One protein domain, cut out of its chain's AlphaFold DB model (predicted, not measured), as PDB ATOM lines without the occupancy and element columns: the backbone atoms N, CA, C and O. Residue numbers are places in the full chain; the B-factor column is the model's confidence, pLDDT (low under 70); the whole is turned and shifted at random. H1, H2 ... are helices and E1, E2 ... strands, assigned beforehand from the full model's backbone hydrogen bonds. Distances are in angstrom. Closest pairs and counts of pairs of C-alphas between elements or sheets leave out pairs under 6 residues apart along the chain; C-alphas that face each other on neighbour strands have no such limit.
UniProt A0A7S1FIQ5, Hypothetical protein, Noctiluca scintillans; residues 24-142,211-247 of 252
ATOM      1  N   PHE A  24     -99.766 -84.338 126.944       44.81
ATOM      2  CA  PHE A  24     -98.763 -84.131 125.911       44.81
ATOM      3  C   PHE A  24     -98.995 -85.145 124.794       44.81
ATOM      4  O   PHE A  24     -99.299 -86.310 125.055       44.81
ATOM      5  N   ARG A  25     -98.899 -84.686 123.547       38.38
ATOM      6  CA  ARG A  25     -98.873 -85.572 122.388       38.38
ATOM      7  C   ARG A  25     -97.446 -85.571 121.846       38.38
ATOM      8  O   ARG A  25     -97.061 -84.530 121.315       38.38
ATOM      9  N   PRO A  26     -96.705 -86.684 121.976       43.62
ATOM     10  CA  PRO A  26     -95.383 -86.797 121.382       43.62
ATOM     11  C   PRO A  26     -95.488 -86.625 119.870       43.62
ATOM     12  O   PRO A  26     -96.408 -87.168 119.252       43.62
ATOM     13  N   PHE A  27     -94.569 -85.861 119.277       55.91
ATOM     14  CA  PHE A  27     -94.511 -85.738 117.816       55.91
ATOM     15  C   PHE A  27     -93.644 -86.837 117.197       55.91
ATOM     16  O   PHE A  27     -93.908 -87.256 116.074       55.91
ATOM     17  N   ALA A  28     -92.641 -87.321 117.933       51.78
ATOM     18  CA  ALA A  28     -91.824 -88.458 117.541       51.78
ATOM     19  C   ALA A  28     -91.527 -89.344 118.755       51.78
ATOM     20  O   ALA A  28     -91.261 -88.884 119.867       51.78
ATOM     21  N   THR A  29     -91.585 -90.650 118.534       56.34
ATOM     22  CA  THR A  29     -91.139 -91.657 119.494       56.34
ATOM     23  C   THR A  29     -90.193 -92.571 118.749       56.34
ATOM     24  O   THR A  29     -90.622 -93.293 117.849       56.34
ATOM     25  N   CYS A  30     -88.913 -92.521 119.101       50.81
ATOM     26  CA  CYS A  30     -87.938 -93.429 118.528       50.81
ATOM     27  C   CYS A  30     -87.763 -94.609 119.482       50.81
ATOM     28  O   CYS A  30     -87.365 -94.450 120.638       50.81
ATOM     29  N   ARG A  31     -88.085 -95.808 118.993       46.09
ATOM     30  CA  ARG A  31     -87.569 -97.051 119.561       46.09
ATOM     31  C   ARG A  31     -86.440 -97.488 118.652       46.09
ATOM     32  O   ARG A  31     -86.692 -98.088 117.609       46.09
ATOM     33  N   THR A  32     -85.214 -97.160 119.026       41.09
ATOM     34  CA  THR A  32     -84.052 -97.752 118.378       41.09
ATOM     35  C   THR A  32     -84.051 -99.264 118.633       41.09
ATOM     36  O   THR A  32     -84.606 -99.761 119.615       41.09
ATOM     37  N   THR A  33     -83.529 -99.993 117.654       35.69
ATOM     38  CA  THR A  33     -83.451-101.454 117.510       35.69
ATOM     39  C   THR A  33     -82.984-102.217 118.771       35.69
ATOM     40  O   THR A  33     -82.508-101.606 119.723       35.69
ATOM     41  N   PRO A  34     -83.073-103.567 118.810       40.09
ATOM     42  CA  PRO A  34     -82.955-104.390 120.029       40.09
ATOM     43  C   PRO A  34     -81.683-104.245 120.896       40.09
ATOM     44  O   PRO A  34     -81.614-104.882 121.946       40.09
ATOM     45  N   SER A  35     -80.674-103.476 120.472       45.25
ATOM     46  CA  SER A  35     -79.398-103.267 121.168       45.25
ATOM     47  C   SER A  35     -79.402-102.129 122.199       45.25
ATOM     48  O   SER A  35     -78.544-102.131 123.080       45.25
ATOM     49  N   THR A  36     -80.342-101.180 122.145       55.91
ATOM     50  CA  THR A  36     -80.298 -99.978 122.998       55.91
ATOM     51  C   THR A  36     -81.249-100.088 124.183       55.91
ATOM     52  O   THR A  36     -82.459-100.227 124.023       55.91
ATOM     53  N   ALA A  37     -80.709 -99.988 125.397       61.91
ATOM     54  CA  ALA A  37     -81.485-100.038 126.635       61.91
ATOM     55  C   ALA A  37     -82.399 -98.798 126.829       61.91
ATOM     56  O   ALA A  37     -83.307 -98.818 127.660       61.91
ATOM     57  N   TRP A  38     -82.177 -97.730 126.056       76.06
ATOM     58  CA  TRP A  38     -82.816 -96.422 126.206       76.06
ATOM     59  C   TRP A  38     -84.031 -96.253 125.295       76.06
ATOM     60  O   TRP A  38     -84.033 -96.689 124.148       76.06
ATOM     61  N   THR A  39     -85.068 -95.591 125.804       81.62
ATOM     62  CA  THR A  39     -86.245 -95.182 125.024       81.62
ATOM     63  C   THR A  39     -86.349 -93.669 125.071       81.62
ATOM     64  O   THR A  39     -86.327 -93.114 126.168       81.62
ATOM     65  N   PHE A  40     -86.473 -93.026 123.907       84.44
ATOM     66  CA  PHE A  40     -86.550 -91.571 123.781       84.44
ATOM     67  C   PHE A  40     -87.904 -91.122 123.222       84.44
ATOM     68  O   PHE A  40     -88.441 -91.692 122.265       84.44
ATOM     69  N   THR A  41     -88.434 -90.051 123.797       87.44
ATOM     70  CA  THR A  41     -89.594 -89.301 123.322       87.44
ATOM     71  C   THR A  41     -89.173 -87.859 123.069       87.44
ATOM     72  O   THR A  41     -88.494 -87.236 123.886       87.44
ATOM     73  N   PHE A  42     -89.552 -87.335 121.904       88.81
ATOM     74  CA  PHE A  42     -89.168 -85.996 121.472       88.81
ATOM     75  C   PHE A  42     -90.406 -85.111 121.353       88.81
ATOM     76  O   PHE A  42     -91.401 -85.481 120.719       88.81
ATOM     77  N   ASP A  43     -90.324 -83.932 121.965       87.75
ATOM     78  CA  ASP A  43     -91.395 -82.944 122.069       87.75
ATOM     79  C   ASP A  43     -90.872 -81.546 121.713       87.75
ATOM     80  O   ASP A  43     -89.745 -81.196 122.046       87.75
ATOM     81  N   LYS A  44     -91.667 -80.722 121.017       85.69
ATOM     82  CA  LYS A  44     -91.340 -79.301 120.799       85.69
ATOM     83  C   LYS A  44     -92.197 -78.479 121.747       85.69
ATOM     84  O   LYS A  44     -93.426 -78.576 121.707       85.69
ATOM     85  N   LYS A  45     -91.568 -77.680 122.607       83.06
ATOM     86  CA  LYS A  45     -92.272 -76.846 123.585       83.06
ATOM     87  C   LYS A  45     -91.545 -75.524 123.760       83.06
ATOM     88  O   LYS A  45     -90.343 -75.519 123.975       83.06
ATOM     89  N   ASP A  46     -92.297 -74.426 123.707       81.44
ATOM     90  CA  ASP A  46     -91.765 -73.070 123.891       81.44
ATOM     91  C   ASP A  46     -90.542 -72.800 122.981       81.44
ATOM     92  O   ASP A  46     -89.558 -72.209 123.409       81.44
ATOM     93  N   ASP A  47     -90.604 -73.303 121.739       83.56
ATOM     94  CA  ASP A  47     -89.536 -73.312 120.721       83.56
ATOM     95  C   ASP A  47     -88.264 -74.118 121.045       83.56
ATOM     96  O   ASP A  47     -87.376 -74.206 120.202       83.56
ATOM     97  N   ALA A  48     -88.215 -74.814 122.183       88.75
ATOM     98  CA  ALA A  48     -87.145 -75.742 122.537       88.75
ATOM     99  C   ALA A  48     -87.456 -77.191 122.118       88.75
ATOM    100  O   ALA A  48     -88.608 -77.647 122.172       88.75
ATOM    101  N   LEU A  49     -86.408 -77.944 121.773       90.69
ATOM    102  CA  LEU A  49     -86.450 -79.399 121.639       90.69
ATOM    103  C   LEU A  49     -86.367 -80.041 123.027       90.69
ATOM    104  O   LEU A  49     -85.344 -79.975 123.703       90.69
ATOM    105  N   HIS A  50     -87.441 -80.691 123.450       89.81
ATOM    106  CA  HIS A  50     -87.484 -81.506 124.653       89.81
ATOM    107  C   HIS A  50     -87.214 -82.966 124.302       89.81
ATOM    108  O   HIS A  50     -87.937 -83.583 123.525       89.81
ATOM    109  N   VAL A  51     -86.176 -83.509 124.918       90.19
ATOM    110  CA  VAL A  51     -85.731 -84.889 124.813       90.19
ATOM    111  C   VAL A  51     -86.026 -85.548 126.149       90.19
ATOM    112  O   VAL A  51     -85.360 -85.280 127.151       90.19
ATOM    113  N   ASN A  52     -87.039 -86.400 126.174       87.88
ATOM    114  CA  ASN A  52     -87.386 -87.187 127.341       87.88
ATOM    115  C   ASN A  52     -86.888 -88.617 127.139       87.88
ATOM    116  O   ASN A  52     -87.064 -89.188 126.065       87.88
ATOM    117  N   PHE A  53     -86.241 -89.200 128.144       83.69
ATOM    118  CA  PHE A  53     -85.787 -90.589 128.069       83.69
ATOM    119  C   PHE A  53     -86.223 -91.408 129.278       83.69
ATOM    120  O   PHE A  53     -86.230 -90.929 130.416       83.69
ATOM    121  N   GLU A  54     -86.562 -92.669 129.040       77.56
ATOM    122  CA  GLU A  54     -86.887 -93.621 130.098       77.56
ATOM    123  C   GLU A  54     -85.628 -94.331 130.598       77.56
ATOM    124  O   GLU A  54     -84.711 -94.639 129.830       77.56
ATOM    125  N   LEU A  55     -85.592 -94.629 131.900       70.81
ATOM    126  CA  LEU A  55     -84.520 -95.447 132.451       70.81
ATOM    127  C   LEU A  55     -84.648 -96.899 131.956       70.81
ATOM    128  O   LEU A  55     -85.736 -97.481 132.018       70.81
ATOM    129  N   PRO A  56     -83.536 -97.518 131.537       65.88
ATOM    130  CA  PRO A  56     -83.517 -98.882 131.047       65.88
ATOM    131  C   PRO A  56     -83.952 -99.857 132.135       65.88
ATOM    132  O   PRO A  56     -83.471 -99.821 133.270       65.88
ATOM    133  N   GLN A  57     -84.842-100.782 131.775       58.75
ATOM    134  CA  GLN A  57     -85.258-101.869 132.670       58.75
ATOM    135  C   GLN A  57     -84.223-103.004 132.729       58.75
ATOM    136  O   GLN A  57     -84.239-103.828 133.646       58.75
ATOM    137  N   THR A  58     -83.325-103.052 131.745       61.09
ATOM    138  CA  THR A  58     -82.262-104.047 131.585       61.09
ATOM    139  C   THR A  58     -80.890-103.452 131.914       61.09
ATOM    140  O   THR A  58     -80.749-102.265 132.209       61.09
ATOM    141  N   LYS A  59     -79.853-104.299 131.943       61.12
ATOM    142  CA  LYS A  59     -78.481-103.864 132.228       61.12
ATOM    143  C   LYS A  59     -77.997-102.905 131.134       61.12
ATOM    144  O   LYS A  59     -78.043-103.250 129.959       61.12
ATOM    145  N   ILE A  60     -77.481-101.752 131.553       65.81
ATOM    146  CA  ILE A  60     -76.766-100.815 130.685       65.81
ATOM    147  C   ILE A  60     -75.421-101.446 130.315       65.81
ATOM    148  O   ILE A  60     -74.647-101.822 131.198       65.81
ATOM    149  N   THR A  61     -75.182-101.615 129.020       73.69
ATOM    150  CA  THR A  61     -73.894-102.045 128.468       73.69
ATOM    151  C   THR A  61     -73.041-100.828 128.128       73.69
ATOM    152  O   THR A  61     -73.570 -99.738 127.918       73.69
ATOM    153  N   ASP A  62     -71.729-101.026 128.024       75.56
ATOM    154  CA  ASP A  62     -70.776 -99.998 127.593       75.56
ATOM    155  C   ASP A  62     -71.204 -99.392 126.246       75.56
ATOM    156  O   ASP A  62     -71.299 -98.177 126.104       75.56
ATOM    157  N   GLN A  63     -71.613-100.247 125.304       78.50
ATOM    158  CA  GLN A  63     -72.139 -99.828 124.005       78.50
ATOM    159  C   GLN A  63     -73.392 -98.944 124.133       78.50
ATOM    160  O   GLN A  63     -73.487 -97.907 123.484       78.50
ATOM    161  N   ALA A  64     -74.329 -99.307 125.015       76.81
ATOM    162  CA  ALA A  64     -75.550 -98.528 125.223       76.81
ATOM    163  C   ALA A  64     -75.279 -97.146 125.840       76.81
ATOM    164  O   ALA A  64     -76.121 -96.260 125.718       76.81
ATOM    165  N   MET A  65     -74.147 -96.954 126.524       79.81
ATOM    166  CA  MET A  65     -73.740 -95.639 127.026       79.81
ATOM    167  C   MET A  65     -73.159 -94.759 125.929       79.81
ATOM    168  O   MET A  65     -73.522 -93.590 125.839       79.81
ATOM    169  N   VAL A  66     -72.299 -95.324 125.083       78.75
ATOM    170  CA  VAL A  66     -71.681 -94.612 123.954       78.75
ATOM    171  C   VAL A  66     -72.736 -94.157 122.939       78.75
ATOM    172  O   VAL A  66     -72.667 -93.055 122.400       78.75
ATOM    173  N   GLU A  67     -73.767 -94.974 122.729       84.06
ATOM    174  CA  GLU A  67     -74.867 -94.692 121.801       84.06
ATOM    175  C   GLU A  67     -75.949 -93.762 122.382       84.06
ATOM    176  O   GLU A  67     -76.896 -93.417 121.678       84.06
ATOM    177  N   PHE A  68     -75.842 -93.330 123.647       86.38
ATOM    178  CA  PHE A  68     -76.906 -92.578 124.328       86.38
ATOM    179  C   PHE A  68     -77.278 -91.266 123.619       86.38
ATOM    180  O   PHE A  68     -78.458 -90.938 123.513       86.38
ATOM    181  N   PHE A  69     -76.289 -90.505 123.142       89.38
ATOM    182  CA  PHE A  69     -76.527 -89.185 122.549       89.38
ATOM    183  C   PHE A  69     -76.874 -89.223 121.060       89.38
ATOM    184  O   PHE A  69     -77.339 -88.216 120.534       89.38
ATOM    185  N   GLU A  70     -76.703 -90.361 120.383       88.88
ATOM    186  CA  GLU A  70     -76.906 -90.454 118.931       88.88
ATOM    187  C   GLU A  70     -78.333 -90.058 118.504       88.88
ATOM    188  O   GLU A  70     -78.466 -89.168 117.659       88.88
ATOM    189  N   PRO A  71     -79.408 -90.562 119.151       88.38
ATOM    190  CA  PRO A  71     -80.774 -90.161 118.805       88.38
ATOM    191  C   PRO A  71     -81.041 -88.673 119.064       88.38
ATOM    192  O   PRO A  71     -81.894 -88.062 118.424       88.38
ATOM    193  N   VAL A  72     -80.326 -88.075 120.023       89.88
ATOM    194  CA  VAL A  72     -80.442 -86.648 120.336       89.88
ATOM    195  C   VAL A  72     -79.793 -85.812 119.239       89.88
ATOM    196  O   VAL A  72     -80.395 -84.845 118.778       89.88
ATOM    197  N   CYS A  73     -78.603 -86.208 118.784       90.44
ATOM    198  CA  CYS A  73     -77.904 -85.563 117.678       90.44
ATOM    199  C   CYS A  73     -78.733 -85.588 116.387       90.44
ATOM    200  O   CYS A  73     -78.864 -84.561 115.726       90.44
ATOM    201  N   GLU A  74     -79.332 -86.732 116.046       89.25
ATOM    202  CA  GLU A  74     -80.220 -86.855 114.882       89.25
ATOM    203  C   GLU A  74     -81.395 -85.876 114.957       89.25
ATOM    204  O   GLU A  74     -81.645 -85.133 114.010       89.25
ATOM    205  N   GLN A  75     -82.066 -85.793 116.107       89.19
ATOM    206  CA  GLN A  75     -83.202 -84.887 116.275       89.19
ATOM    207  C   GLN A  75     -82.806 -83.408 116.266       89.19
ATOM    208  O   GLN A  75     -83.573 -82.580 115.780       89.19
ATOM    209  N   VAL A  76     -81.615 -83.052 116.757       89.81
ATOM    210  CA  VAL A  76     -81.096 -81.680 116.629       89.81
ATOM    211  C   VAL A  76     -80.853 -81.325 115.158       89.81
ATOM    212  O   VAL A  76     -81.225 -80.230 114.744       89.81
ATOM    213  N   ARG A  77     -80.299 -82.249 114.355       88.25
ATOM    214  CA  ARG A  77     -80.104 -82.046 112.906       88.25
ATOM    215  C   ARG A  77     -81.434 -81.897 112.169       88.25
ATOM    216  O   ARG A  77     -81.599 -80.958 111.406       88.25
ATOM    217  N   GLU A  78     -82.396 -82.782 112.430       86.44
ATOM    218  CA  GLU A  78     -83.712 -82.763 111.768       86.44
ATOM    219  C   GLU A  78     -84.548 -81.515 112.084       86.44
ATOM    220  O   GLU A  78     -85.454 -81.168 111.325       86.44
ATOM    221  N   LYS A  79     -84.302 -80.864 113.226       83.25
ATOM    222  CA  LYS A  79     -85.029 -79.661 113.657       83.25
ATOM    223  C   LYS A  79     -84.348 -78.357 113.278       83.25
ATOM    224  O   LYS A  79     -84.919 -77.303 113.555       83.25
ATOM    225  N   ALA A  80     -83.160 -78.416 112.689       85.06
ATOM    226  CA  ALA A  80     -82.498 -77.229 112.195       85.06
ATOM    227  C   ALA A  80     -83.232 -76.730 110.940       85.06
ATOM    228  O   ALA A  80     -83.221 -77.390 109.906       85.06
ATOM    229  N   ASP A  81     -83.874 -75.568 111.042       85.25
ATOM    230  CA  ASP A  81     -84.403 -74.852 109.881       85.25
ATOM    231  C   ASP A  81     -83.259 -74.116 109.151       85.25
ATOM    232  O   ASP A  81     -82.263 -73.750 109.782       85.25
ATOM    233  N   ASP A  82     -83.435 -73.786 107.865       84.25
ATOM    234  CA  ASP A  82     -82.437 -73.113 106.996       84.25
ATOM    235  C   ASP A  82     -82.135 -71.642 107.374       84.25
ATOM    236  O   ASP A  82     -81.624 -70.851 106.578       84.25
ATOM    237  N   THR A  83     -82.477 -71.226 108.591       88.00
ATOM    238  CA  THR A  83     -82.140 -69.893 109.098       88.00
ATOM    239  C   THR A  83     -80.754 -69.915 109.728       88.00
ATOM    240  O   THR A  83     -80.440 -70.824 110.491       88.00
ATOM    241  N   ASP A  84     -79.938 -68.887 109.470       87.19
ATOM    242  CA  ASP A  84     -78.584 -68.775 110.042       87.19
ATOM    243  C   ASP A  84     -78.593 -68.978 111.568       87.19
ATOM    244  O   ASP A  84     -77.788 -69.736 112.101       87.19
ATOM    245  N   ASP A  85     -79.573 -68.407 112.269       88.75
ATOM    246  CA  ASP A  85     -79.694 -68.574 113.716       88.75
ATOM    247  C   ASP A  85     -80.031 -70.016 114.139       88.75
ATOM    248  O   ASP A  85     -79.432 -70.548 115.076       88.75
ATOM    249  N   SER A  86     -80.938 -70.700 113.443       88.19
ATOM    250  CA  SER A  86     -81.252 -72.102 113.746       88.19
ATOM    251  C   SER A  86     -80.059 -73.020 113.465       88.19
ATOM    252  O   SER A  86     -79.721 -73.867 114.294       88.19
ATOM    253  N   LEU A  87     -79.368 -72.815 112.342       89.38
ATOM    254  CA  LEU A  87     -78.196 -73.603 111.960       89.38
ATOM    255  C   LEU A  87     -77.048 -73.425 112.954       89.38
ATOM    256  O   LEU A  87     -76.451 -74.408 113.392       89.38
ATOM    257  N   ARG A  88     -76.779 -72.187 113.385       90.44
ATOM    258  CA  ARG A  88     -75.779 -71.908 114.426       90.44
ATOM    259  C   ARG A  88     -76.130 -72.591 115.747       90.44
ATOM    260  O   ARG A  88     -75.269 -73.244 116.336       90.44
ATOM    261  N   THR A  89     -77.396 -72.513 116.168       91.94
ATOM    262  CA  THR A  89     -77.880 -73.216 117.371       91.94
ATOM    263  C   THR A  89     -77.634 -74.718 117.270       91.94
ATOM    264  O   THR A  89     -77.163 -75.333 118.229       91.94
ATOM    265  N   ALA A  90     -77.958 -75.311 116.120       91.38
ATOM    266  CA  ALA A  90     -77.803 -76.738 115.888       91.38
ATOM    267  C   ALA A  90     -76.327 -77.150 115.928       91.38
ATOM    268  O   ALA A  90     -75.985 -78.087 116.644       91.38
ATOM    269  N   VAL A  91     -75.439 -76.411 115.255       92.06
ATOM    270  CA  VAL A  91     -73.989 -76.672 115.263       92.06
ATOM    271  C   VAL A  91     -73.412 -76.595 116.680       92.06
ATOM    272  O   VAL A  91     -72.713 -77.516 117.099       92.06
ATOM    273  N   GLN A  92     -73.740 -75.555 117.456       92.69
ATOM    274  CA  GLN A  92     -73.284 -75.427 118.851       92.69
ATOM    275  C   GLN A  92     -73.833 -76.550 119.743       92.69
ATOM    276  O   GLN A  92     -73.106 -77.111 120.562       92.69
ATOM    277  N   SER A  93     -75.111 -76.902 119.578       93.75
ATOM    278  CA  SER A  93     -75.739 -77.987 120.338       93.75
ATOM    279  C   SER A  93     -75.093 -79.340 120.024       93.75
ATOM    280  O   SER A  93     -74.875 -80.138 120.932       93.75
ATOM    281  N   LEU A  94     -74.754 -79.595 118.756       93.50
ATOM    282  CA  LEU A  94     -74.064 -80.815 118.330       93.50
ATOM    283  C   LEU A  94     -72.624 -80.874 118.843       93.50
ATOM    284  O   LEU A  94     -72.221 -81.932 119.311       93.50
ATOM    285  N   ALA A  95     -71.890 -79.758 118.847       91.62
ATOM    286  CA  ALA A  95     -70.560 -79.684 119.460       91.62
ATOM    287  C   ALA A  95     -70.603 -80.054 120.951       91.62
ATOM    288  O   ALA A  95     -69.815 -80.878 121.417       91.62
ATOM    289  N   PHE A  96     -71.592 -79.537 121.689       93.12
ATOM    290  CA  PHE A  96     -71.816 -79.931 123.080       93.12
ATOM    291  C   PHE A  96     -72.129 -81.427 123.235       93.12
ATOM    292  O   PHE A  96     -71.551 -82.107 124.085       93.12
ATOM    293  N   LEU A  97     -73.031 -81.966 122.409       92.50
ATOM    294  CA  LEU A  97     -73.409 -83.382 122.452       92.50
ATOM    295  C   LEU A  97     -72.237 -84.309 122.089       92.50
ATOM    296  O   LEU A  97     -72.061 -85.344 122.733       92.50
ATOM    297  N   SER A  98     -71.415 -83.926 121.110       91.00
ATOM    298  CA  SER A  98     -70.187 -84.632 120.729       91.00
ATOM    299  C   SER A  98     -69.179 -84.651 121.877       91.00
ATOM    300  O   SER A  98     -68.620 -85.699 122.204       91.00
ATOM    301  N   GLU A  99     -68.996 -83.525 122.568       90.44
ATOM    302  CA  GLU A  99     -68.112 -83.450 123.731       90.44
ATOM    303  C   GLU A  99     -68.607 -84.329 124.889       90.44
ATOM    304  O   GLU A  99     -67.823 -85.078 125.478       90.44
ATOM    305  N   MET A 100     -69.915 -84.324 125.170       89.88
ATOM    306  CA  MET A 100     -70.497 -85.238 126.156       89.88
ATOM    307  C   MET A 100     -70.291 -86.706 125.778       89.88
ATOM    308  O   MET A 100     -69.979 -87.517 126.650       89.88
ATOM    309  N   LYS A 101     -70.446 -87.055 124.496       90.88
ATOM    310  CA  LYS A 101     -70.205 -88.413 123.996       90.88
ATOM    311  C   LYS A 101     -68.751 -88.833 124.222       90.88
ATOM    312  O   LYS A 101     -68.527 -89.883 124.820       90.88
ATOM    313  N   LYS A 102     -67.782 -87.984 123.862       91.38
ATOM    314  CA  LYS A 102     -66.345 -88.234 124.084       91.38
ATOM    315  C   LYS A 102     -66.006 -88.412 125.565       91.38
ATOM    316  O   LYS A 102     -65.231 -89.299 125.918       91.38
ATOM    317  N   GLU A 103     -66.591 -87.605 126.452       88.81
ATOM    318  CA  GLU A 103     -66.340 -87.748 127.891       88.81
ATOM    319  C   GLU A 103     -66.990 -89.025 128.455       88.81
ATOM    320  O   GLU A 103     -66.388 -89.710 129.281       88.81
ATOM    321  N   VAL A 104     -68.177 -89.416 127.974       85.44
ATOM    322  CA  VAL A 104     -68.802 -90.708 128.316       85.44
ATOM    323  C   VAL A 104     -67.958 -91.890 127.833       85.44
ATOM    324  O   VAL A 104     -67.763 -92.840 128.595       85.44
ATOM    325  N   GLU A 105     -67.443 -91.841 126.604       90.44
ATOM    326  CA  GLU A 105     -66.538 -92.849 126.036       90.44
ATOM    327  C   GLU A 105     -65.283 -92.994 126.903       90.44
ATOM    328  O   GLU A 105     -65.000 -94.080 127.409       90.44
ATOM    329  N   LYS A 106     -64.606 -91.882 127.198       89.19
ATOM    330  CA  LYS A 106     -63.424 -91.847 128.066       89.19
ATOM    331  C   LYS A 106     -63.699 -92.413 129.463       89.19
ATOM    332  O   LYS A 106     -62.941 -93.245 129.959       89.19
ATOM    333  N   LEU A 107     -64.795 -92.010 130.110       79.62
ATOM    334  CA  LEU A 107     -65.175 -92.540 131.427       79.62
ATOM    335  C   LEU A 107     -65.485 -94.042 131.372       79.62
ATOM    336  O   LEU A 107     -65.223 -94.768 132.335       79.62
ATOM    337  N   THR A 108     -66.021 -94.521 130.251       79.62
ATOM    338  CA  THR A 108     -66.284 -95.944 130.021       79.62
ATOM    339  C   THR A 108     -64.977 -96.726 129.865       79.62
ATOM    340  O   THR A 108     -64.795 -97.736 130.549       79.62
ATOM    341  N   GLU A 109     -64.024 -96.219 129.078       86.69
ATOM    342  CA  GLU A 109     -62.679 -96.793 128.914       86.69
ATOM    343  C   GLU A 109     -61.896 -96.844 130.238       86.69
ATOM    344  O   GLU A 109     -61.265 -97.852 130.566       86.69
ATOM    345  N   GLU A 110     -62.011 -95.798 131.062       82.12
ATOM    346  CA  GLU A 110     -61.429 -95.724 132.409       82.12
ATOM    347  C   GLU A 110     -62.125 -96.649 133.434       82.12
ATOM    348  O   GLU A 110     -61.730 -96.693 134.605       82.12
ATOM    349  N   LYS A 111     -63.152 -97.408 133.025       74.81
ATOM    350  CA  LYS A 111     -63.999 -98.258 133.883       74.81
ATOM    351  C   LYS A 111     -64.753 -97.480 134.971       74.81
ATOM    352  O   LYS A 111     -65.118 -98.041 136.006       74.81
ATOM    353  N   ARG A 112     -65.045 -96.198 134.735       66.38
ATOM    354  CA  ARG A 112     -65.811 -95.291 135.613       66.38
ATOM    355  C   ARG A 112     -67.274 -95.194 135.173       66.38
ATOM    356  O   ARG A 112     -67.857 -94.117 135.090       66.38
ATOM    357  N   MET A 113     -67.903 -96.350 134.948       66.31
ATOM    358  CA  MET A 113     -69.262 -96.471 134.397       66.31
ATOM    359  C   MET A 113     -70.323 -95.663 135.163       66.31
ATOM    360  O   MET A 113     -71.226 -95.089 134.565       66.31
ATOM    361  N   MET A 114     -70.218 -95.580 136.492       61.50
ATOM    362  CA  MET A 114     -71.172 -94.805 137.295       61.50
ATOM    363  C   MET A 114     -71.126 -93.310 136.980       61.50
ATOM    364  O   MET A 114     -72.161 -92.651 137.007       61.50
ATOM    365  N   GLU A 115     -69.945 -92.782 136.675       67.31
ATOM    366  CA  GLU A 115     -69.767 -91.376 136.322       67.31
ATOM    367  C   GLU A 115     -70.269 -91.109 134.905       67.31
ATOM    368  O   GLU A 115     -70.973 -90.126 134.696       67.31
ATOM    369  N   ALA A 116     -70.017 -92.036 133.975       69.06
ATOM    370  CA  ALA A 116     -70.557 -91.994 132.618       69.06
ATOM    371  C   ALA A 116     -72.098 -91.993 132.613       69.06
ATOM    372  O   ALA A 116     -72.724 -91.130 131.999       69.06
ATOM    373  N   VAL A 117     -72.722 -92.911 133.366       72.69
ATOM    374  CA  VAL A 117     -74.186 -92.977 133.531       72.69
ATOM    375  C   VAL A 117     -74.717 -91.675 134.110       72.69
ATOM    376  O   VAL A 117     -75.714 -91.139 133.636       72.69
ATOM    377  N   VAL A 118     -74.057 -91.150 135.137       72.75
ATOM    378  CA  VAL A 118     -74.457 -89.897 135.770       72.75
ATOM    379  C   VAL A 118     -74.356 -88.713 134.813       72.75
ATOM    380  O   VAL A 118     -75.266 -87.887 134.790       72.75
ATOM    381  N   LEU A 119     -73.280 -88.619 134.037       79.19
ATOM    382  CA  LEU A 119     -73.075 -87.547 133.070       79.19
ATOM    383  C   LEU A 119     -74.175 -87.568 132.000       79.19
ATOM    384  O   LEU A 119     -74.846 -86.556 131.793       79.19
ATOM    385  N   ALA A 120     -74.423 -88.739 131.408       80.19
ATOM    386  CA  ALA A 120     -75.428 -88.918 130.363       80.19
ATOM    387  C   ALA A 120     -76.859 -88.670 130.859       80.19
ATOM    388  O   ALA A 120     -77.649 -88.004 130.197       80.19
ATOM    389  N   THR A 121     -77.192 -89.171 132.053       77.19
ATOM    390  CA  THR A 121     -78.560 -89.094 132.595       77.19
ATOM    391  C   THR A 121     -78.864 -87.801 133.351       77.19
ATOM    392  O   THR A 121     -79.969 -87.652 133.878       77.19
ATOM    393  N   THR A 122     -77.910 -86.870 133.422       80.81
ATOM    394  CA  THR A 122     -78.130 -85.554 134.028       80.81
ATOM    395  C   THR A 122     -79.157 -84.764 133.222       80.81
ATOM    396  O   THR A 122     -79.170 -84.798 131.993       80.81
ATOM    397  N   LYS A 123     -80.012 -84.013 133.916       85.56
ATOM    398  CA  LYS A 123     -80.885 -83.036 133.275       85.56
ATOM    399  C   LYS A 123     -80.067 -81.874 132.710       85.56
ATOM    400  O   LYS A 123     -79.604 -81.021 133.470       85.56
ATOM    401  N   TRP A 124     -79.964 -81.804 131.389       89.88
ATOM    402  CA  TRP A 124     -79.277 -80.732 130.670       89.88
ATOM    403  C   TRP A 124     -80.279 -79.749 130.072       89.88
ATOM    404  O   TRP A 124     -81.305 -80.146 129.519       89.88
ATOM    405  N   ILE A 125     -79.987 -78.457 130.189       92.06
ATOM    406  CA  ILE A 125     -80.709 -77.384 129.511       92.06
ATOM    407  C   ILE A 125     -79.680 -76.564 128.744       92.06
ATOM    408  O   ILE A 125     -78.895 -75.833 129.345       92.06
ATOM    409  N   LEU A 126     -79.697 -76.682 127.422       93.56
ATOM    410  CA  LEU A 126     -78.895 -75.843 126.544       93.56
ATOM    411  C   LEU A 126     -79.643 -74.538 126.333       93.56
ATOM    412  O   LEU A 126     -80.816 -74.539 125.953       93.56
ATOM    413  N   MET A 127     -78.963 -73.444 126.626       92.69
ATOM    414  CA  MET A 127     -79.462 -72.086 126.555       92.69
ATOM    415  C   MET A 127     -78.745 -71.361 125.424       92.69
ATOM    416  O   MET A 127     -77.550 -71.550 125.221       92.69
ATOM    417  N   ARG A 128     -79.468 -70.504 124.712       90.00
ATOM    418  CA  ARG A 128     -78.896 -69.569 123.749       90.00
ATOM    419  C   ARG A 128     -79.648 -68.254 123.820       90.00
ATOM    420  O   ARG A 128     -80.878 -68.265 123.920       90.00
ATOM    421  N   ALA A 129     -78.934 -67.128 123.841       86.69
ATOM    422  CA  ALA A 129     -79.531 -65.806 124.044       86.69
ATOM    423  C   ALA A 129     -80.553 -65.756 125.214       86.69
ATOM    424  O   ALA A 129     -81.614 -65.130 125.124       86.69
ATOM    425  N   GLY A 130     -80.269 -66.474 126.309       84.62
ATOM    426  CA  GLY A 130     -81.136 -66.555 127.491       84.62
ATOM    427  C   GLY A 130     -82.414 -67.397 127.339       84.62
ATOM    428  O   GLY A 130     -83.252 -67.386 128.244       84.62
ATOM    429  N   LYS A 131     -82.584 -68.144 126.241       89.31
ATOM    430  CA  LYS A 131     -83.727 -69.044 126.007       89.31
ATOM    431  C   LYS A 131     -83.282 -70.507 125.901       89.31
ATOM    432  O   LYS A 131     -82.216 -70.762 125.351       89.31
ATOM    433  N   PRO A 132     -84.077 -71.472 126.396       91.19
ATOM    434  CA  PRO A 132     -83.772 -72.884 126.212       91.19
ATOM    435  C   PRO A 132     -83.939 -73.276 124.740       91.19
ATOM    436  O   PRO A 132     -84.936 -72.916 124.121       91.19
ATOM    437  N   VAL A 133     -82.985 -74.035 124.208       92.88
ATOM    438  CA  VAL A 133     -83.018 -74.563 122.834       92.88
ATOM    439  C   VAL A 133     -83.109 -76.087 122.811       92.88
ATOM    440  O   VAL A 133     -83.864 -76.644 122.019       92.88
ATOM    441  N   VAL A 134     -82.429 -76.767 123.739       92.81
ATOM    442  CA  VAL A 134     -82.513 -78.223 123.920       92.81
ATOM    443  C   VAL A 134     -82.618 -78.537 125.409       92.81
ATOM    444  O   VAL A 134     -81.843 -78.035 126.219       92.81
ATOM    445  N   VAL A 135     -83.579 -79.375 125.785       91.50
ATOM    446  CA  VAL A 135     -83.795 -79.831 127.160       91.50
ATOM    447  C   VAL A 135     -83.754 -81.347 127.177       91.50
ATOM    448  O   VAL A 135     -84.655 -81.983 126.643       91.50
ATOM    449  N   ILE A 136     -82.747 -81.922 127.824       89.81
ATOM    450  CA  ILE A 136     -82.607 -83.369 127.993       89.81
ATOM    451  C   ILE A 136     -83.025 -83.716 129.415       89.81
ATOM    452  O   ILE A 136     -82.454 -83.208 130.382       89.81
ATOM    453  N   SER A 137     -84.040 -84.561 129.567       86.56
ATOM    454  CA  SER A 137     -84.544 -84.968 130.876       86.56
ATOM    455  C   SER A 137     -84.990 -86.421 130.925       86.56
ATOM    456  O   SER A 137     -85.495 -86.981 129.963       86.56
ATOM    457  N   CYS A 138     -84.848 -87.026 132.101       77.44
ATOM    458  CA  CYS A 138     -85.376 -88.357 132.351       77.44
ATOM    459  C   CYS A 138     -86.871 -88.297 132.695       77.44
ATOM    460  O   CYS A 138     -87.270 -87.595 133.634       77.44
ATOM    461  N   ASP A 139     -87.679 -89.088 131.991       68.44
ATOM    462  CA  ASP A 139     -89.097 -89.258 132.273       68.44
ATOM    463  C   ASP A 139     -89.263 -90.185 133.487       68.44
ATOM    464  O   ASP A 139     -89.299 -91.413 133.407       68.44
ATOM    465  N   ARG A 140     -89.276 -89.588 134.683       59.75
ATOM    466  CA  ARG A 140     -89.390 -90.354 135.932       59.75
ATOM    467  C   ARG A 140     -90.829 -90.791 136.139       59.75
ATOM    468  O   ARG A 140     -91.652 -89.978 136.592       59.75
ATOM    469  N   LEU A 141     -91.108 -92.067 135.871       54.47
ATOM    470  CA  LEU A 141     -92.397 -92.695 136.145       54.47
ATOM    471  C   LEU A 141     -92.780 -92.520 137.629       54.47
ATOM    472  O   LEU A 141     -91.911 -92.494 138.506       54.47
ATOM    473  N   PRO A 142     -94.080 -92.455 137.972       49.59
ATOM    474  CA  PRO A 142     -94.538 -92.354 139.361       49.59
ATOM    475  C   PRO A 142     -93.989 -93.457 140.284       49.59
ATOM    476  O   PRO A 142     -93.775 -93.222 141.471       49.59
ATOM    477  N   PRO A 211     -81.433 -78.819 137.003       77.56
ATOM    478  CA  PRO A 211     -80.992 -78.707 135.627       77.56
ATOM    479  C   PRO A 211     -79.605 -78.072 135.579       77.56
ATOM    480  O   PRO A 211     -79.401 -76.996 136.144       77.56
ATOM    481  N   ARG A 212     -78.675 -78.722 134.882       83.81
ATOM    482  CA  ARG A 212     -77.428 -78.089 134.468       83.81
ATOM    483  C   ARG A 212     -77.719 -77.242 133.245       83.81
ATOM    484  O   ARG A 212     -78.140 -77.764 132.215       83.81
ATOM    485  N   MET A 213     -77.564 -75.935 133.405       88.56
ATOM    486  CA  MET A 213     -77.762 -74.970 132.333       88.56
ATOM    487  C   MET A 213     -76.418 -74.701 131.669       88.56
ATOM    488  O   MET A 213     -75.445 -74.444 132.369       88.56
ATOM    489  N   VAL A 214     -76.386 -74.767 130.344       90.56
ATOM    490  CA  VAL A 214     -75.195 -74.494 129.535       90.56
ATOM    491  C   VAL A 214     -75.552 -73.375 128.578       90.56
ATOM    492  O   VAL A 214     -76.457 -73.548 127.766       90.56
ATOM    493  N   ASP A 215     -74.875 -72.235 128.684       91.19
ATOM    494  CA  ASP A 215     -75.009 -71.168 127.696       91.19
ATOM    495  C   ASP A 215     -74.105 -71.470 126.497       91.19
ATOM    496  O   ASP A 215     -72.875 -71.479 126.602       91.19
ATOM    497  N   LEU A 216     -74.724 -71.775 125.358       90.56
ATOM    498  CA  LEU A 216     -74.029 -72.146 124.131       90.56
ATOM    499  C   LEU A 216     -73.202 -70.988 123.571       90.56
ATOM    500  O   LEU A 216     -72.134 -71.245 123.020       90.56
ATOM    501  N   ASP A 217     -73.649 -69.740 123.739       87.75
ATOM    502  CA  ASP A 217     -72.929 -68.571 123.227       87.75
ATOM    503  C   ASP A 217     -71.648 -68.302 124.043       87.75
ATOM    504  O   ASP A 217     -70.658 -67.786 123.514       87.75
ATOM    505  N   GLU A 218     -71.636 -68.692 125.323       87.31
ATOM    506  CA  GLU A 218     -70.455 -68.603 126.188       87.31
ATOM    507  C   GLU A 218     -69.496 -69.787 126.011       87.31
ATOM    508  O   GLU A 218     -68.278 -69.608 126.121       87.31
ATOM    509  N   CYS A 219     -70.021 -70.986 125.740       85.88
ATOM    510  CA  CYS A 219     -69.224 -72.216 125.677       85.88
ATOM    511  C   CYS A 219     -68.657 -72.505 124.281       85.88
ATOM    512  O   CYS A 219     -67.516 -72.965 124.178       85.88
ATOM    513  N   TYR A 220     -69.417 -72.223 123.218       88.62
ATOM    514  CA  TYR A 220     -69.094 -72.634 121.850       88.62
ATOM    515  C   TYR A 220     -69.176 -71.461 120.873       88.62
ATOM    516  O   TYR A 220     -70.254 -70.959 120.549       88.62
ATOM    517  N   LYS A 221     -68.026 -71.062 120.326       89.19
ATOM    518  CA  LYS A 221     -67.940 -70.033 119.284       89.19
ATOM    519  C   LYS A 221     -67.813 -70.673 117.915       89.19
ATOM    520  O   LYS A 221     -66.888 -71.439 117.675       89.19
ATOM    521  N   ILE A 222     -68.718 -70.332 117.008       86.75
ATOM    522  CA  ILE A 222     -68.624 -70.738 115.603       86.75
ATOM    523  C   ILE A 222     -67.548 -69.892 114.918       86.75
ATOM    524  O   ILE A 222     -67.489 -68.682 115.142       86.75
ATOM    525  N   ASN A 223     -66.709 -70.522 114.092       86.12
ATOM    526  CA  ASN A 223     -65.646 -69.829 113.364       86.12
ATOM    527  C   ASN A 223     -66.213 -68.687 112.498       86.12
ATOM    528  O   ASN A 223     -67.262 -68.820 111.858       86.12
ATOM    529  N   GLU A 224     -65.523 -67.545 112.485       79.25
ATOM    530  CA  GLU A 224     -65.949 -66.376 111.712       79.25
ATOM    531  C   GLU A 224     -65.943 -66.670 110.202       79.25
ATOM    532  O   GLU A 224     -65.083 -67.389 109.698       79.25
ATOM    533  N   GLY A 225     -66.903 -66.094 109.472       76.75
ATOM    534  CA  GLY A 225     -66.963 -66.182 108.009       76.75
ATOM    535  C   GLY A 225     -67.699 -67.394 107.429       76.75
ATOM    536  O   GLY A 225     -67.793 -67.482 106.210       76.75
ATOM    537  N   LEU A 226     -68.256 -68.287 108.258       83.38
ATOM    538  CA  LEU A 226     -69.107 -69.384 107.779       83.38
ATOM    539  C   LEU A 226     -70.449 -68.853 107.259       83.38
ATOM    540  O   LEU A 226     -71.182 -68.180 107.996       83.38
ATOM    541  N   SER A 227     -70.748 -69.160 105.997       87.25
ATOM    542  CA  SER A 227     -72.030 -68.864 105.359       87.25
ATOM    543  C   SER A 227     -73.113 -69.867 105.774       87.25
ATOM    544  O   SER A 227     -72.829 -70.917 106.348       87.25
ATOM    545  N   THR A 228     -74.375 -69.555 105.472       85.75
ATOM    546  CA  THR A 228     -75.514 -70.458 105.707       85.75
ATOM    547  C   THR A 228     -75.331 -71.803 104.994       85.75
ATOM    548  O   THR A 228     -75.607 -72.845 105.584       85.75
ATOM    549  N   ASP A 229     -74.789 -71.790 103.773       84.44
ATOM    550  CA  ASP A 229     -74.518 -73.003 102.992       84.44
ATOM    551  C   ASP A 229     -73.398 -73.844 103.624       84.44
ATOM    552  O   ASP A 229     -73.503 -75.071 103.683       84.44
ATOM    553  N   ASP A 230     -72.363 -73.197 104.178       86.19
ATOM    554  CA  ASP A 230     -71.295 -73.895 104.903       86.19
ATOM    555  C   ASP A 230     -71.834 -74.549 106.180       86.19
ATOM    556  O   ASP A 230     -71.489 -75.684 106.495       86.19
ATOM    557  N   LEU A 231     -72.715 -73.862 106.916       85.38
ATOM    558  CA  LEU A 231     -73.332 -74.411 108.127       85.38
ATOM    559  C   LEU A 231     -74.219 -75.625 107.815       85.38
ATOM    560  O   LEU A 231     -74.192 -76.602 108.562       85.38
ATOM    561  N   LEU A 232     -74.965 -75.596 106.707       84.69
ATOM    562  CA  LEU A 232     -75.741 -76.746 106.235       84.69
ATOM    563  C   LEU A 232     -74.837 -77.936 105.892       84.69
ATOM    564  O   LEU A 232     -75.135 -79.062 106.298       84.69
ATOM    565  N   ALA A 233     -73.715 -77.693 105.207       84.62
ATOM    566  CA  ALA A 233     -72.731 -78.731 104.905       84.62
ATOM    567  C   ALA A 233     -72.130 -79.333 106.187       84.62
ATOM    568  O   ALA A 233     -72.101 -80.550 106.344       84.62
ATOM    569  N   VAL A 234     -71.757 -78.497 107.161       84.94
ATOM    570  CA  VAL A 234     -71.226 -78.943 108.462       84.94
ATOM    571  C   VAL A 234     -72.231 -79.807 109.235       84.94
ATOM    572  O   VAL A 234     -71.849 -80.795 109.869       84.94
ATOM    573  N   LEU A 235     -73.523 -79.462 109.189       84.31
ATOM    574  CA  LEU A 235     -74.577 -80.267 109.815       84.31
ATOM    575  C   LEU A 235     -74.754 -81.629 109.133       84.31
ATOM    576  O   LEU A 235     -74.961 -82.624 109.834       84.31
ATOM    577  N   ALA A 236     -74.664 -81.670 107.801       82.88
ATOM    578  CA  ALA A 236     -74.797 -82.889 107.007       82.88
ATOM    579  C   ALA A 236     -73.586 -83.824 107.164       82.88
ATOM    580  O   ALA A 236     -73.759 -85.025 107.371       82.88
ATOM    581  N   ASP A 237     -72.378 -83.265 107.130       82.38
ATOM    582  CA  ASP A 237     -71.120 -84.016 107.182       82.38
ATOM    583  C   ASP A 237     -70.742 -84.427 108.614       82.38
ATOM    584  O   ASP A 237     -69.914 -85.314 108.824       82.38
ATOM    585  N   GLY A 238     -71.356 -83.801 109.624       78.12
ATOM    586  CA  GLY A 238     -71.101 -84.105 111.029       78.12
ATOM    587  C   GLY A 238     -69.768 -83.562 111.553       78.12
ATOM    588  O   GLY A 238     -69.346 -83.967 112.630       78.12
ATOM    589  N   THR A 239     -69.137 -82.617 110.853       82.06
ATOM    590  CA  THR A 239     -67.830 -82.012 111.183       82.06
ATOM    591  C   THR A 239     -67.927 -80.803 112.127       82.06
ATOM    592  O   THR A 239     -67.024 -79.975 112.208       82.06
ATOM    593  N   HIS A 240     -69.015 -80.689 112.891       81.81
ATOM    594  CA  HIS A 240     -69.319 -79.548 113.772       81.81
ATOM    595  C   HIS A 240     -68.216 -79.215 114.794       81.81
ATOM    596  O   HIS A 240     -68.042 -78.046 115.144       81.81
ATOM    597  N   ASP A 241     -67.431 -80.203 115.225       78.00
ATOM    598  CA  ASP A 241     -66.306 -80.011 116.149       78.00
ATOM    599  C   ASP A 241     -65.130 -79.236 115.529       78.00
ATOM    600  O   ASP A 241     -64.379 -78.578 116.243       78.00
ATOM    601  N   GLU A 242     -64.951 -79.294 114.207       81.81
ATOM    602  CA  GLU A 242     -63.855 -78.609 113.501       81.81
ATOM    603  C   GLU A 242     -64.173 -77.126 113.250       81.81
ATOM    604  O   GLU A 242     -63.284 -76.290 113.074       81.81
ATOM    605  N   HIS A 243     -65.464 -76.792 113.272       80.12
ATOM    606  CA  HIS A 243     -65.993 -75.466 112.962       80.12
ATOM    607  C   HIS A 243     -66.436 -74.681 114.203       80.12
ATOM    608  O   HIS A 243     -66.950 -73.562 114.086       80.12
ATOM    609  N   THR A 244     -66.207 -75.247 115.389       82.50
ATOM    610  CA  THR A 244     -66.495 -74.626 116.678       82.50
ATOM    611  C   THR A 244     -65.246 -74.571 117.554       82.50
ATOM    612  O   THR A 244     -64.464 -75.511 117.645       82.50
ATOM    613  N   THR A 245     -65.043 -73.437 118.219       84.88
ATOM    614  CA  THR A 245     -63.990 -73.242 119.213       84.88
ATOM    615  C   THR A 245     -64.620 -73.200 120.599       84.88
ATOM    616  O   THR A 245     -65.517 -72.395 120.857       84.88
ATOM    617  N   ARG A 246     -64.124 -74.039 121.513       83.25
ATOM    618  CA  ARG A 246     -64.559 -74.055 122.915       83.25
ATOM    619  C   ARG A 246     -63.926 -72.896 123.688       83.25
ATOM    620  O   ARG A 246     -62.701 -72.823 123.789       83.25
ATOM    621  N   SER A 247     -64.746 -72.016 124.256       78.50
ATOM    622  CA  SER A 247     -64.290 -70.859 125.048       78.50
ATOM    623  C   SER A 247     -64.302 -71.087 126.559       78.50
ATOM    624  O   SER A 247     -63.531 -70.439 127.266       78.50
TER     625      SER A 247
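This is residues 24 to 142 and 211 to 247 of the 252 residues of the protein "Hypothetical protein" of Noctiluca scintillans (UniProt A0A7S1FIQ5). A twisted sheet of six strands is covered on one face by H2 and the long H3, making two layers, helices on one face of a sheet. H1 and H4 pack on H3 within its residues 100 to 108, while H6 and the small two-stranded sheet of E7 and E8 pack on its residues 84 to 96. The printed part has 156 residues, with six named helices and eight named strands in the order E1 E2 E3 H1 H2 H3 H4 E4 E5 E6 H5 E7 H6 E8. The large sheet runs E1, E2, E3, E5, E4, E6, mixed, and the class is mixed, helices and strands. The whole is compact, with a radius of gyration of the C-alphas of 15.5 A and spans of 47 by 39 by 28 A.

Start at edge strand E1, residues 28 to 30; with E2, 39 to 45, and E3, 48 to 54, it forms a meander, each strand the antiparallel neighbour of the one before. Within hydrogen-bond range are N 42 and O 28, 3.1 A, and N 41 and O 52, 2.8 A. E5, residues 131 to 138, is parallel to E3, with N 51 and O 135 at 2.8 A, and bends by 60 degrees at residue 134. E4, residues 124 to 128, forms an antiparallel hairpin with E5, with N 126 and O 134 at 2.8 A; edge strand E6, residues 212 to 215, is parallel to E4, with N 214 and O 125 at 2.9 A. H2, residues 70 to 78, has a height over the sheet of 8.8 A, and H3, residues 84 to 109, on the same face, 10.1 A. They form a helical hairpin and touch at a shallow tilt of 7 degrees, closest at the C-alphas of Val 76 and Ala 90, 6.0 A. H3 is the hub; it touches H1, residues 62 to 66, H4, 113 to 121, with the C-alphas of Val 104 and Ala 116 at 4.8 A, H6, 228 to 237, and only just H5, 216 to 219, with 3 pairs of C-alphas within 8 A. E7, residues 220 to 222, and E8, 244 to 246, are antiparallel, with N 245 and O 221 at 2.8 A. Every O i to N i+4 pair is within hydrogen-bond range in H1, H2, H3, H4 and H6; H5 is too short for one.

Find C-alpha 28 at (-91.824, -88.458, 117.541), where E1 begins. H3 runs 37.3 A from C-alpha 84 at (-78.584, -68.775, 110.042); E2 and E3 each measure 19.4 A, E5 20.4 A. E8 ends at C-alpha 246, (-64.559, -74.055, 122.915).

The C-alphas farthest apart, those of Pro 142 and Gly 225, are 49.3 A apart. Residues 143 to 210 are not printed; C-alphas 142 and 211 are 19.6 A apart across this cut. Of the links printed whole, none is long. Confidence is under 70 at residues 24 to 37, 56 to 60, 112 to 116 and 139 to 142.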